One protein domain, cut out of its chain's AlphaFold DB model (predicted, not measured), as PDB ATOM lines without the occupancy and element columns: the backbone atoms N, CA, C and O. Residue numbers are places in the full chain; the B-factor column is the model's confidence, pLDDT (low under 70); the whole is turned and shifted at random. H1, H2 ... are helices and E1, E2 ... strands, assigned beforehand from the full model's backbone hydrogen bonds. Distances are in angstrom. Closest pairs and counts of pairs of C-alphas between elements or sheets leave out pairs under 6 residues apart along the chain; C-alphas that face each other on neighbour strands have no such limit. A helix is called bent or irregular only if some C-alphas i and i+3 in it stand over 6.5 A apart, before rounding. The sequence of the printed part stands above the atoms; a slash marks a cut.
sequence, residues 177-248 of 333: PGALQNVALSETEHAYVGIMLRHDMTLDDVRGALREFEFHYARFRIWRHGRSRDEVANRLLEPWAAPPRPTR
ATOM      1  N   PRO A 177      17.281 130.385 150.208       75.88
ATOM      2  CA  PRO A 177      16.768 131.100 151.369       75.88
ATOM      3  C   PRO A 177      15.362 131.626 151.109       75.88
ATOM      4  O   PRO A 177      15.120 132.273 150.095       75.88
ATOM      5  N   GLY A 178      14.443 131.368 152.036       70.25
ATOM      6  CA  GLY A 178      13.064 131.841 151.940       70.25
ATOM      7  C   GLY A 178      12.130 131.014 151.069       70.25
ATOM      8  O   GLY A 178      10.957 131.368 150.977       70.25
ATOM      9  N   ALA A 179      12.604 129.909 150.496       76.25
ATOM     10  CA  ALA A 179      11.732 128.872 149.973       76.25
ATOM     11  C   ALA A 179      11.377 127.878 151.082       76.25
ATOM     12  O   ALA A 179      12.265 127.331 151.734       76.25
ATOM     13  N   LEU A 180      10.085 127.615 151.259       72.31
ATOM     14  CA  LEU A 180       9.587 126.520 152.082       72.31
ATOM     15  C   LEU A 180       8.691 125.623 151.236       72.31
ATOM     16  O   LEU A 180       7.717 126.094 150.648       72.31
ATOM     17  N   GLN A 181       9.016 124.336 151.158       68.56
ATOM     18  CA  GLN A 181       8.188 123.353 150.475       68.56
ATOM     19  C   GLN A 181       7.384 122.560 151.499       68.56
ATOM     20  O   GLN A 181       7.935 121.927 152.393       68.56
ATOM     21  N   ASN A 182       6.064 122.573 151.341       61.31
ATOM     22  CA  ASN A 182       5.165 121.774 152.158       61.31
ATOM     23  C   ASN A 182       4.733 120.553 151.351       61.31
ATOM     24  O   ASN A 182       4.035 120.676 150.340       61.31
ATOM     25  N   VAL A 183       5.123 119.373 151.828       51.94
ATOM     26  CA  VAL A 183       4.592 118.095 151.354       51.94
ATOM     27  C   VAL A 183       3.751 117.507 152.479       51.94
ATOM     28  O   VAL A 183       4.256 116.841 153.378       51.94
ATOM     29  N   ALA A 184       2.446 117.774 152.444       45.47
ATOM     30  CA  ALA A 184       1.505 117.126 153.346       45.47
ATOM     31  C   ALA A 184       1.013 115.832 152.688       45.47
ATOM     32  O   ALA A 184       0.050 115.831 151.916       45.47
ATOM     33  N   LEU A 185       1.670 114.717 153.011       45.62
ATOM     34  CA  LEU A 185       1.118 113.377 152.795       45.62
ATOM     35  C   LEU A 185       0.108 113.093 153.917       45.62
ATOM     36  O   LEU A 185       0.365 112.294 154.811       45.62
ATOM     37  N   SER A 186      -1.010 113.824 153.940       35.69
ATOM     38  CA  SER A 186      -2.081 113.526 154.896       35.69
ATOM     39  C   SER A 186      -2.867 112.291 154.444       35.69
ATOM     40  O   SER A 186      -3.010 112.057 153.246       35.69
ATOM     41  N   GLU A 187      -3.424 111.544 155.398       38.03
ATOM     42  CA  GLU A 187      -4.369 110.440 155.159       38.03
ATOM     43  C   GLU A 187      -5.741 110.914 154.629       38.03
ATOM     44  O   GLU A 187      -6.646 110.103 154.443       38.03
ATOM     45  N   THR A 188      -5.925 112.215 154.372       39.03
ATOM     46  CA  THR A 188      -7.119 112.706 153.668       39.03
ATOM     47  C   THR A 188      -6.972 112.489 152.160       39.03
ATOM     48  O   THR A 188      -5.862 112.413 151.639       39.03
ATOM     49  N   GLU A 189      -8.089 112.410 151.428       42.50
ATOM     50  CA  GLU A 189      -8.142 112.139 149.975       42.50
ATOM     51  C   GLU A 189      -7.334 113.124 149.092       42.50
ATOM     52  O   GLU A 189      -7.235 112.957 147.868       42.50
ATOM     53  N   HIS A 190      -6.728 114.156 149.687       46.88
ATOM     54  CA  HIS A 190      -5.968 115.193 149.010       46.88
ATOM     55  C   HIS A 190      -4.575 115.360 149.637       46.88
ATOM     56  O   HIS A 190      -4.381 116.049 150.635       46.88
ATOM     57  N   ALA A 191      -3.574 114.738 149.013       56.09
ATOM     58  CA  ALA A 191      -2.179 115.098 149.235       56.09
ATOM     59  C   ALA A 191      -1.840 116.353 148.414       56.09
ATOM     60  O   ALA A 191      -2.136 116.410 147.215       56.09
ATOM     61  N   TYR A 192      -1.219 117.341 149.060       62.56
ATOM     62  CA  TYR A 192      -0.829 118.610 148.445       62.56
ATOM     63  C   TYR A 192       0.691 118.751 148.441       62.56
ATOM     64  O   TYR A 192       1.362 118.453 149.432       62.56
ATOM     65  N   VAL A 193       1.214 119.246 147.321       68.38
ATOM     66  CA  VAL A 193       2.599 119.699 147.187       68.38
ATOM     67  C   VAL A 193       2.528 121.195 146.918       68.38
ATOM     68  O   VAL A 193       1.940 121.615 145.920       68.38
ATOM     69  N   GLY A 194       3.061 121.997 147.835       72.25
ATOM     70  CA  GLY A 194       3.033 123.454 147.756       72.25
ATOM     71  C   GLY A 194       4.406 124.055 148.015       72.25
ATOM     72  O   GLY A 194       5.218 123.480 148.736       72.25
ATOM     73  N   ILE A 195       4.649 125.231 147.442       81.62
ATOM     74  CA  ILE A 195       5.827 126.044 147.726       81.62
ATOM     75  C   ILE A 195       5.389 127.416 148.231       81.62
ATOM     76  O   ILE A 195       4.529 128.067 147.641       81.62
ATOM     77  N   MET A 196       5.984 127.845 149.336       82.81
ATOM     78  CA  MET A 196       5.868 129.188 149.878       82.81
ATOM     79  C   MET A 196       7.193 129.909 149.653       82.81
ATOM     80  O   MET A 196       8.256 129.377 149.970       82.81
ATOM     81  N   LEU A 197       7.126 131.110 149.085       84.00
ATOM     82  CA  LEU A 197       8.292 131.927 148.766       84.00
ATOM     83  C   LEU A 197       8.233 133.218 149.574       84.00
ATOM     84  O   LEU A 197       7.200 133.893 149.597       84.00
ATOM     85  N   ARG A 198       9.342 133.592 150.212       84.19
ATOM     86  CA  ARG A 198       9.481 134.931 150.781       84.19
ATOM     87  C   ARG A 198       9.558 135.975 149.664       84.19
ATOM     88  O   ARG A 198      10.105 135.735 148.591       84.19
ATOM     89  N   HIS A 199       9.020 137.159 149.936       83.94
ATOM     90  CA  HIS A 199       8.961 138.256 148.967       83.94
ATOM     91  C   HIS A 199      10.333 138.887 148.663       83.94
ATOM     92  O   HIS A 199      10.487 139.540 147.636       83.94
ATOM     93  N   ASP A 200      11.314 138.704 149.547       85.38
ATOM     94  CA  ASP A 200      12.660 139.280 149.472       85.38
ATOM     95  C   ASP A 200      13.690 138.354 148.800       85.38
ATOM     96  O   ASP A 200      14.887 138.642 148.794       85.38
ATOM     97  N   MET A 201      13.239 137.243 148.212       86.12
ATOM     98  CA  MET A 201      14.105 136.313 147.492       86.12
ATOM     99  C   MET A 201      14.699 136.940 146.227       86.12
ATOM    100  O   MET A 201      14.047 137.690 145.499       86.12
ATOM    101  N   THR A 202      15.935 136.555 145.899       87.50
ATOM    102  CA  THR A 202      16.517 136.904 144.599       87.50
ATOM    103  C   THR A 202      15.844 136.111 143.473       87.50
ATOM    104  O   THR A 202      15.319 135.018 143.689       87.50
ATOM    105  N   LEU A 203      15.899 136.618 142.236       84.75
ATOM    106  CA  LEU A 203      15.356 135.902 141.073       84.75
ATOM    107  C   LEU A 203      15.989 134.512 140.887       84.75
ATOM    108  O   LEU A 203      15.311 133.574 140.465       84.75
ATOM    109  N   ASP A 204      17.276 134.375 141.202       83.56
ATOM    110  CA  ASP A 204      17.976 133.094 141.122       83.56
ATOM    111  C   ASP A 204      17.496 132.123 142.205       83.56
ATOM    112  O   ASP A 204      17.321 130.937 141.918       83.56
ATOM    113  N   ASP A 205      17.194 132.619 143.409       84.38
ATOM    114  CA  ASP A 205      16.608 131.810 144.480       84.38
ATOM    115  C   ASP A 205      15.189 131.357 144.130       84.38
ATOM    116  O   ASP A 205      14.871 130.182 144.291       84.38
ATOM    117  N   VAL A 206      14.361 132.240 143.561       86.38
ATOM    118  CA  VAL A 206      13.012 131.883 143.086       86.38
ATOM    119  C   VAL A 206      13.084 130.810 142.000       86.38
ATOM    120  O   VAL A 206      12.370 129.812 142.060       86.38
ATOM    121  N   ARG A 207      13.965 130.976 141.007       85.69
ATOM    122  CA  ARG A 207      14.146 129.987 139.931       85.69
ATOM    123  C   ARG A 207      14.650 128.648 140.456       85.69
ATOM    124  O   ARG A 207      14.203 127.614 139.970       85.69
ATOM    125  N   GLY A 208      15.589 128.668 141.398       81.50
ATOM    126  CA  GLY A 208      16.100 127.462 142.041       81.50
ATOM    127  C   GLY A 208      15.001 126.721 142.795       81.50
ATOM    128  O   GLY A 208      14.751 125.549 142.520       81.50
ATOM    129  N   ALA A 209      14.260 127.443 143.632       82.75
ATOM    130  CA  ALA A 209      13.167 126.899 144.420       82.75
ATOM    131  C   ALA A 209      12.029 126.324 143.555       82.75
ATOM    132  O   ALA A 209      11.519 125.242 143.837       82.75
ATOM    133  N   LEU A 210      11.673 126.994 142.450       85.12
ATOM    134  CA  LEU A 210      10.691 126.477 141.489       85.12
ATOM    135  C   LEU A 210      11.160 125.186 140.812       85.12
ATOM    136  O   LEU A 210      10.367 124.263 140.654       85.12
ATOM    137  N   ARG A 211      12.443 125.089 140.446       81.31
ATOM    138  CA  ARG A 211      12.995 123.851 139.877       81.31
ATOM    139  C   ARG A 211      12.913 122.705 140.880       81.31
ATOM    140  O   ARG A 211      12.495 121.609 140.515       81.31
ATOM    141  N   GLU A 212      13.304 122.934 142.129       78.50
ATOM    142  CA  GLU A 212      13.208 121.910 143.178       78.50
ATOM    143  C   GLU A 212      11.759 121.476 143.419       78.50
ATOM    144  O   GLU A 212      11.477 120.284 143.526       78.50
ATOM    145  N   PHE A 213      10.822 122.424 143.402       81.81
ATOM    146  CA  PHE A 213       9.397 122.122 143.458       81.81
ATOM    147  C   PHE A 213       8.934 121.258 142.275       81.81
ATOM    148  O   PHE A 213       8.236 120.267 142.483       81.81
ATOM    149  N   GLU A 214       9.341 121.575 141.039       83.00
ATOM    150  CA  GLU A 214       9.030 120.762 139.852       83.00
ATOM    151  C   GLU A 214       9.537 119.321 140.002       83.00
ATOM    152  O   GLU A 214       8.825 118.374 139.656       83.00
ATOM    153  N   PHE A 215      10.736 119.145 140.565       79.12
ATOM    154  CA  PHE A 215      11.302 117.830 140.862       79.12
ATOM    155  C   PHE A 215      10.451 117.060 141.880       79.12
ATOM    156  O   PHE A 215      10.070 115.913 141.625       79.12
ATOM    157  N   HIS A 216      10.097 117.679 143.009       75.69
ATOM    158  CA  HIS A 216       9.257 117.042 144.026       75.69
ATOM    159  C   HIS A 216       7.850 116.737 143.529       75.69
ATOM    160  O   HIS A 216       7.333 115.645 143.774       75.69
ATOM    161  N   TYR A 217       7.252 117.650 142.771       79.75
ATOM    162  CA  TYR A 217       5.956 117.438 142.146       79.75
ATOM    163  C   TYR A 217       5.995 116.257 141.167       79.75
ATOM    164  O   TYR A 217       5.116 115.393 141.201       79.75
ATOM    165  N   ALA A 218       7.047 116.144 140.351       79.19
ATOM    166  CA  ALA A 218       7.233 114.998 139.467       79.19
ATOM    167  C   ALA A 218       7.392 113.680 140.246       79.19
ATOM    168  O   ALA A 218       6.772 112.676 139.889       79.19
ATOM    169  N   ARG A 219       8.158 113.672 141.346       75.69
ATOM    170  CA  ARG A 219       8.289 112.493 142.223       75.69
ATOM    171  C   ARG A 219       6.959 112.088 142.852       75.69
ATOM    172  O   ARG A 219       6.625 110.905 142.838       75.69
ATOM    173  N   PHE A 220       6.192 113.052 143.353       75.00
ATOM    174  CA  PHE A 220       4.861 112.821 143.909       75.00
ATOM    175  C   PHE A 220       3.921 112.186 142.875       75.00
ATOM    176  O   PHE A 220       3.240 111.199 143.158       75.00
ATOM    177  N   ARG A 221       3.935 112.699 141.643       77.25
ATOM    178  CA  ARG A 221       3.161 112.140 140.529       77.25
ATOM    179  C   ARG A 221       3.568 110.710 140.186       77.25
ATOM    180  O   ARG A 221       2.701 109.855 140.030       77.25
ATOM    181  N   ILE A 222       4.869 110.424 140.131       75.94
ATOM    182  CA  ILE A 222       5.385 109.063 139.907       75.94
ATOM    183  C   ILE A 222       4.943 108.113 141.013       75.94
ATOM    184  O   ILE A 222       4.555 106.987 140.713       75.94
ATOM    185  N   TRP A 223       4.982 108.554 142.269       70.44
ATOM    186  CA  TRP A 223       4.505 107.762 143.397       70.44
ATOM    187  C   TRP A 223       3.010 107.437 143.268       70.44
ATOM    188  O   TRP A 223       2.616 106.290 143.460       70.44
ATOM    189  N   ARG A 224       2.186 108.410 142.858       70.56
ATOM    190  CA  ARG A 224       0.731 108.235 142.723       70.56
ATOM    191  C   ARG A 224       0.306 107.428 141.490       70.56
ATOM    192  O   ARG A 224      -0.677 106.695 141.556       70.56
ATOM    193  N   HIS A 225       0.995 107.588 140.360       70.44
ATOM    194  CA  HIS A 225       0.548 107.076 139.054       70.44
ATOM    195  C   HIS A 225       1.448 105.981 138.456       70.44
ATOM    196  O   HIS A 225       1.040 105.292 137.519       70.44
ATOM    197  N   GLY A 226       2.648 105.782 139.004       64.62
ATOM    198  CA  GLY A 226       3.667 104.875 138.481       64.62
ATOM    199  C   GLY A 226       4.522 105.509 137.375       64.62
ATOM    200  O   GLY A 226       4.026 106.166 136.462       64.62
ATOM    201  N   ARG A 227       5.840 105.270 137.426       65.19
ATOM    202  CA  ARG A 227       6.848 105.931 136.568       65.19
ATOM    203  C   ARG A 227       6.620 105.757 135.064       65.19
ATOM    204  O   ARG A 227       6.813 106.698 134.299       65.19
ATOM    205  N   SER A 228       6.212 104.566 134.633       65.81
ATOM    206  CA  SER A 228       6.004 104.254 133.211       65.81
ATOM    207  C   SER A 228       4.752 104.894 132.612       65.81
ATOM    208  O   SER A 228       4.582 104.846 131.399       65.81
ATOM    209  N   ARG A 229       3.873 105.476 133.439       64.06
ATOM    210  CA  ARG A 229       2.548 105.951 133.021       64.06
ATOM    211  C   ARG A 229       2.375 107.468 133.083       64.06
ATOM    212  O   ARG A 229       1.368 107.959 132.587       64.06
ATOM    213  N   ASP A 230       3.321 108.213 133.661       77.94
ATOM    214  CA  ASP A 230       3.192 109.666 133.836       77.94
ATOM    215  C   ASP A 230       4.162 110.456 132.939       77.94
ATOM    216  O   ASP A 230       5.308 110.735 133.298       77.94
ATOM    217  N   GLU A 231       3.688 110.832 131.748       83.06
ATOM    218  CA  GLU A 231       4.449 111.630 130.774       83.06
ATOM    219  C   GLU A 231       4.839 113.017 131.302       83.06
ATOM    220  O   GLU A 231       5.908 113.528 130.965       83.06
ATOM    221  N   VAL A 232       3.995 113.628 132.142       84.62
ATOM    222  CA  VAL A 232       4.268 114.950 132.721       84.62
ATOM    223  C   VAL A 232       5.437 114.848 133.688       84.62
ATOM    224  O   VAL A 232       6.381 115.626 133.592       84.62
ATOM    225  N   ALA A 233       5.411 113.859 134.581       81.62
ATOM    226  CA  ALA A 233       6.506 113.629 135.508       81.62
ATOM    227  C   ALA A 233       7.811 113.291 134.774       81.62
ATOM    228  O   ALA A 233       8.860 113.829 135.117       81.62
ATOM    229  N   ASN A 234       7.749 112.467 133.724       79.38
ATOM    230  CA  ASN A 234       8.925 112.151 132.914       79.38
ATOM    231  C   ASN A 234       9.505 113.401 132.228       79.38
ATOM    232  O   ASN A 234      10.717 113.604 132.278       79.38
ATOM    233  N   ARG A 235       8.659 114.284 131.677       84.50
ATOM    234  CA  ARG A 235       9.089 115.562 131.081       84.50
ATOM    235  C   ARG A 235       9.710 116.510 132.107       84.50
ATOM    236  O   ARG A 235      10.697 117.168 131.807       84.50
ATOM    237  N   LEU A 236       9.148 116.581 133.314       82.75
ATOM    238  CA  LEU A 236       9.688 117.410 134.396       82.75
ATOM    239  C   LEU A 236      11.028 116.880 134.927       82.75
ATOM    240  O   LEU A 236      11.870 117.668 135.348       82.75
ATOM    241  N   LEU A 237      11.254 115.562 134.890       76.75
ATOM    242  CA  LEU A 237      12.511 114.940 135.322       76.75
ATOM    243  C   LEU A 237      13.591 114.887 134.237       76.75
ATOM    244  O   LEU A 237      14.766 114.738 134.570       76.75
ATOM    245  N   GLU A 238      13.241 115.016 132.958       74.50
ATOM    246  CA  GLU A 238      14.202 114.970 131.849       74.50
ATOM    247  C   GLU A 238      15.364 115.979 132.012       74.50
ATOM    248  O   GLU A 238      16.524 115.564 131.905       74.50
ATOM    249  N   PRO A 239      15.131 117.255 132.397       71.62
ATOM    250  CA  PRO A 239      16.215 118.201 132.675       71.62
ATOM    251  C   PRO A 239      17.119 117.799 133.849       71.62
ATOM    252  O   PRO A 239      18.276 118.214 133.894       71.62
ATOM    253  N   TRP A 240      16.605 117.010 134.797       68.00
ATOM    254  CA  TRP A 240      17.344 116.526 135.968       68.00
ATOM    255  C   TRP A 240      18.182 115.282 135.665       68.00
ATOM    256  O   TRP A 240      19.179 115.034 136.346       68.00
ATOM    257  N   ALA A 241      17.785 114.512 134.649       63.25
ATOM    258  CA  ALA A 241      18.538 113.369 134.145       63.25
ATOM    259  C   ALA A 241      19.742 113.799 133.291       63.25
ATOM    260  O   ALA A 241      20.746 113.088 133.239       63.25
ATOM    261  N   ALA A 242      19.672 114.967 132.645       61.31
ATOM    262  CA  ALA A 242      20.804 115.529 131.925       61.31
ATOM    263  C   ALA A 242      21.898 116.006 132.907       61.31
ATOM    264  O   ALA A 242      21.585 116.654 133.910       61.31
ATOM    265  N   PRO A 243      23.192 115.744 132.635       55.94
ATOM    266  CA  PRO A 243      24.262 116.308 133.445       55.94
ATOM    267  C   PRO A 243      24.171 117.842 133.383       55.94
ATOM    268  O   PRO A 243      24.088 118.403 132.280       55.94
ATOM    269  N   PRO A 244      24.168 118.545 134.531       56.41
ATOM    270  CA  PRO A 244      24.090 119.995 134.529       56.41
ATOM    271  C   PRO A 244      25.292 120.551 133.768       56.41
ATOM    272  O   PRO A 244      26.438 120.169 134.013       56.41
ATOM    273  N   ARG A 245      25.034 121.451 132.813       54.34
ATOM    274  CA  ARG A 245      26.121 122.123 132.098       54.34
ATOM    275  C   ARG A 245      26.890 122.993 133.096       54.34
ATOM    276  O   ARG A 245      26.247 123.734 133.842       54.34
ATOM    277  N   PRO A 246      28.230 122.945 133.114       51.91
ATOM    278  CA  PRO A 246      29.007 123.855 133.938       51.91
ATOM    279  C   PRO A 246      28.725 125.294 133.490       51.91
ATOM    280  O   PRO A 246      29.050 125.688 132.374       51.91
ATOM    281  N   THR A 247      28.069 126.078 134.343       48.44
ATOM    282  CA  THR A 247      27.726 127.486 134.075       48.44
ATOM    283  C   THR A 247      28.745 128.467 134.658       48.44
ATOM    284  O   THR A 247      28.639 129.669 134.427       48.44
ATOM    285  N   ARG A 248      29.739 127.982 135.418       57.72
ATOM    286  CA  ARG A 248      30.745 128.809 136.103       57.72
ATOM    287  C   ARG A 248      32.057 128.866 135.321       57.72
ATOM    288  O   ARG A 248      32.509 127.851 134.805       57.72
TER     289      ARG A 248
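What this domain is: This is residues 177 to 248 of the 333 residues of an uncharacterized protein of Variovorax sp. YR750 (UniProt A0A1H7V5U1). A long helix, H1, runs through the middle of a flat, three-part stack, with a two-stranded hairpin, E1 and E2, along one side of it and a short helix, H2, folded back on the other side. The tail, residues 241 to 248, sticks out beyond H2. The printed part has 72 residues with two named strands and two named helices, in the order E1, E2, H1, H2; the sheet's order is E1 - E2, antiparallel, and the class is mixed, helices and strands. The whole is loose, with a radius of gyration of the C-alphas of 14.1 A, and spans 38 by 29 by 12 A.

Where its parts are: Begin with the sheet: find C-alpha 179 at (11.732, 128.872, 149.973), where strand E1, residues 179 to 184, starts its 15.9 A. Strand E2, residues 192 to 197, comes back over 16.1 A. Next look at C-alpha 203 at (15.356, 135.902, 141.073); from there H1, residues 203 to 225, runs 32.5 A to C-alpha 225. H2, residues 231 to 241, covers 14.6 A and ends at C-alpha 241 at (18.538, 113.369, 134.145). H2 is only just irregular: C-alphas 236 and 239 are 6.8 A apart.

How they stand to each other: Start at the hairpin of E1 and E2, antiparallel neighbours at 164 degrees between their directions. Look for N 180 and O 196, 2.8 A apart, and N 182 and O 194, 2.9 A apart, both within hydrogen-bond range. Moving outward to H1, you find that its closest C-alphas to E1 are those of Ala 209 and Ala 179, 6.1 A apart. Its closest to E2 are those of Tyr 217 and Val 193, 6.5 A apart. H1 and H2 touch, H1 with residues 214 to 222 alone, and their closest C-alphas are those of Ala 218 and Ala 233, 4.3 A apart. They run opposite ways at a steep tilt of 51 degrees. H2 is apart from both E1 and E2. In H1 every O i to N i+4 pair is within hydrogen-bond range; in H2 it is 5 of 7.

The domain as a whole: The two C-alphas farthest apart are those of Thr 188 and Arg 248, 44.7 A. The printed part has no cut. The links E2 to H1 and H1 to H2 are tight, the link E1 to E2 is short, and no link is long. Residues 241 to 248, of which 241 belongs to H2, stand free. The mean pLDDT of the printed part is 70.9; look for values under 70 at residues 181 to 193, 226 to 229 and 240 to 248.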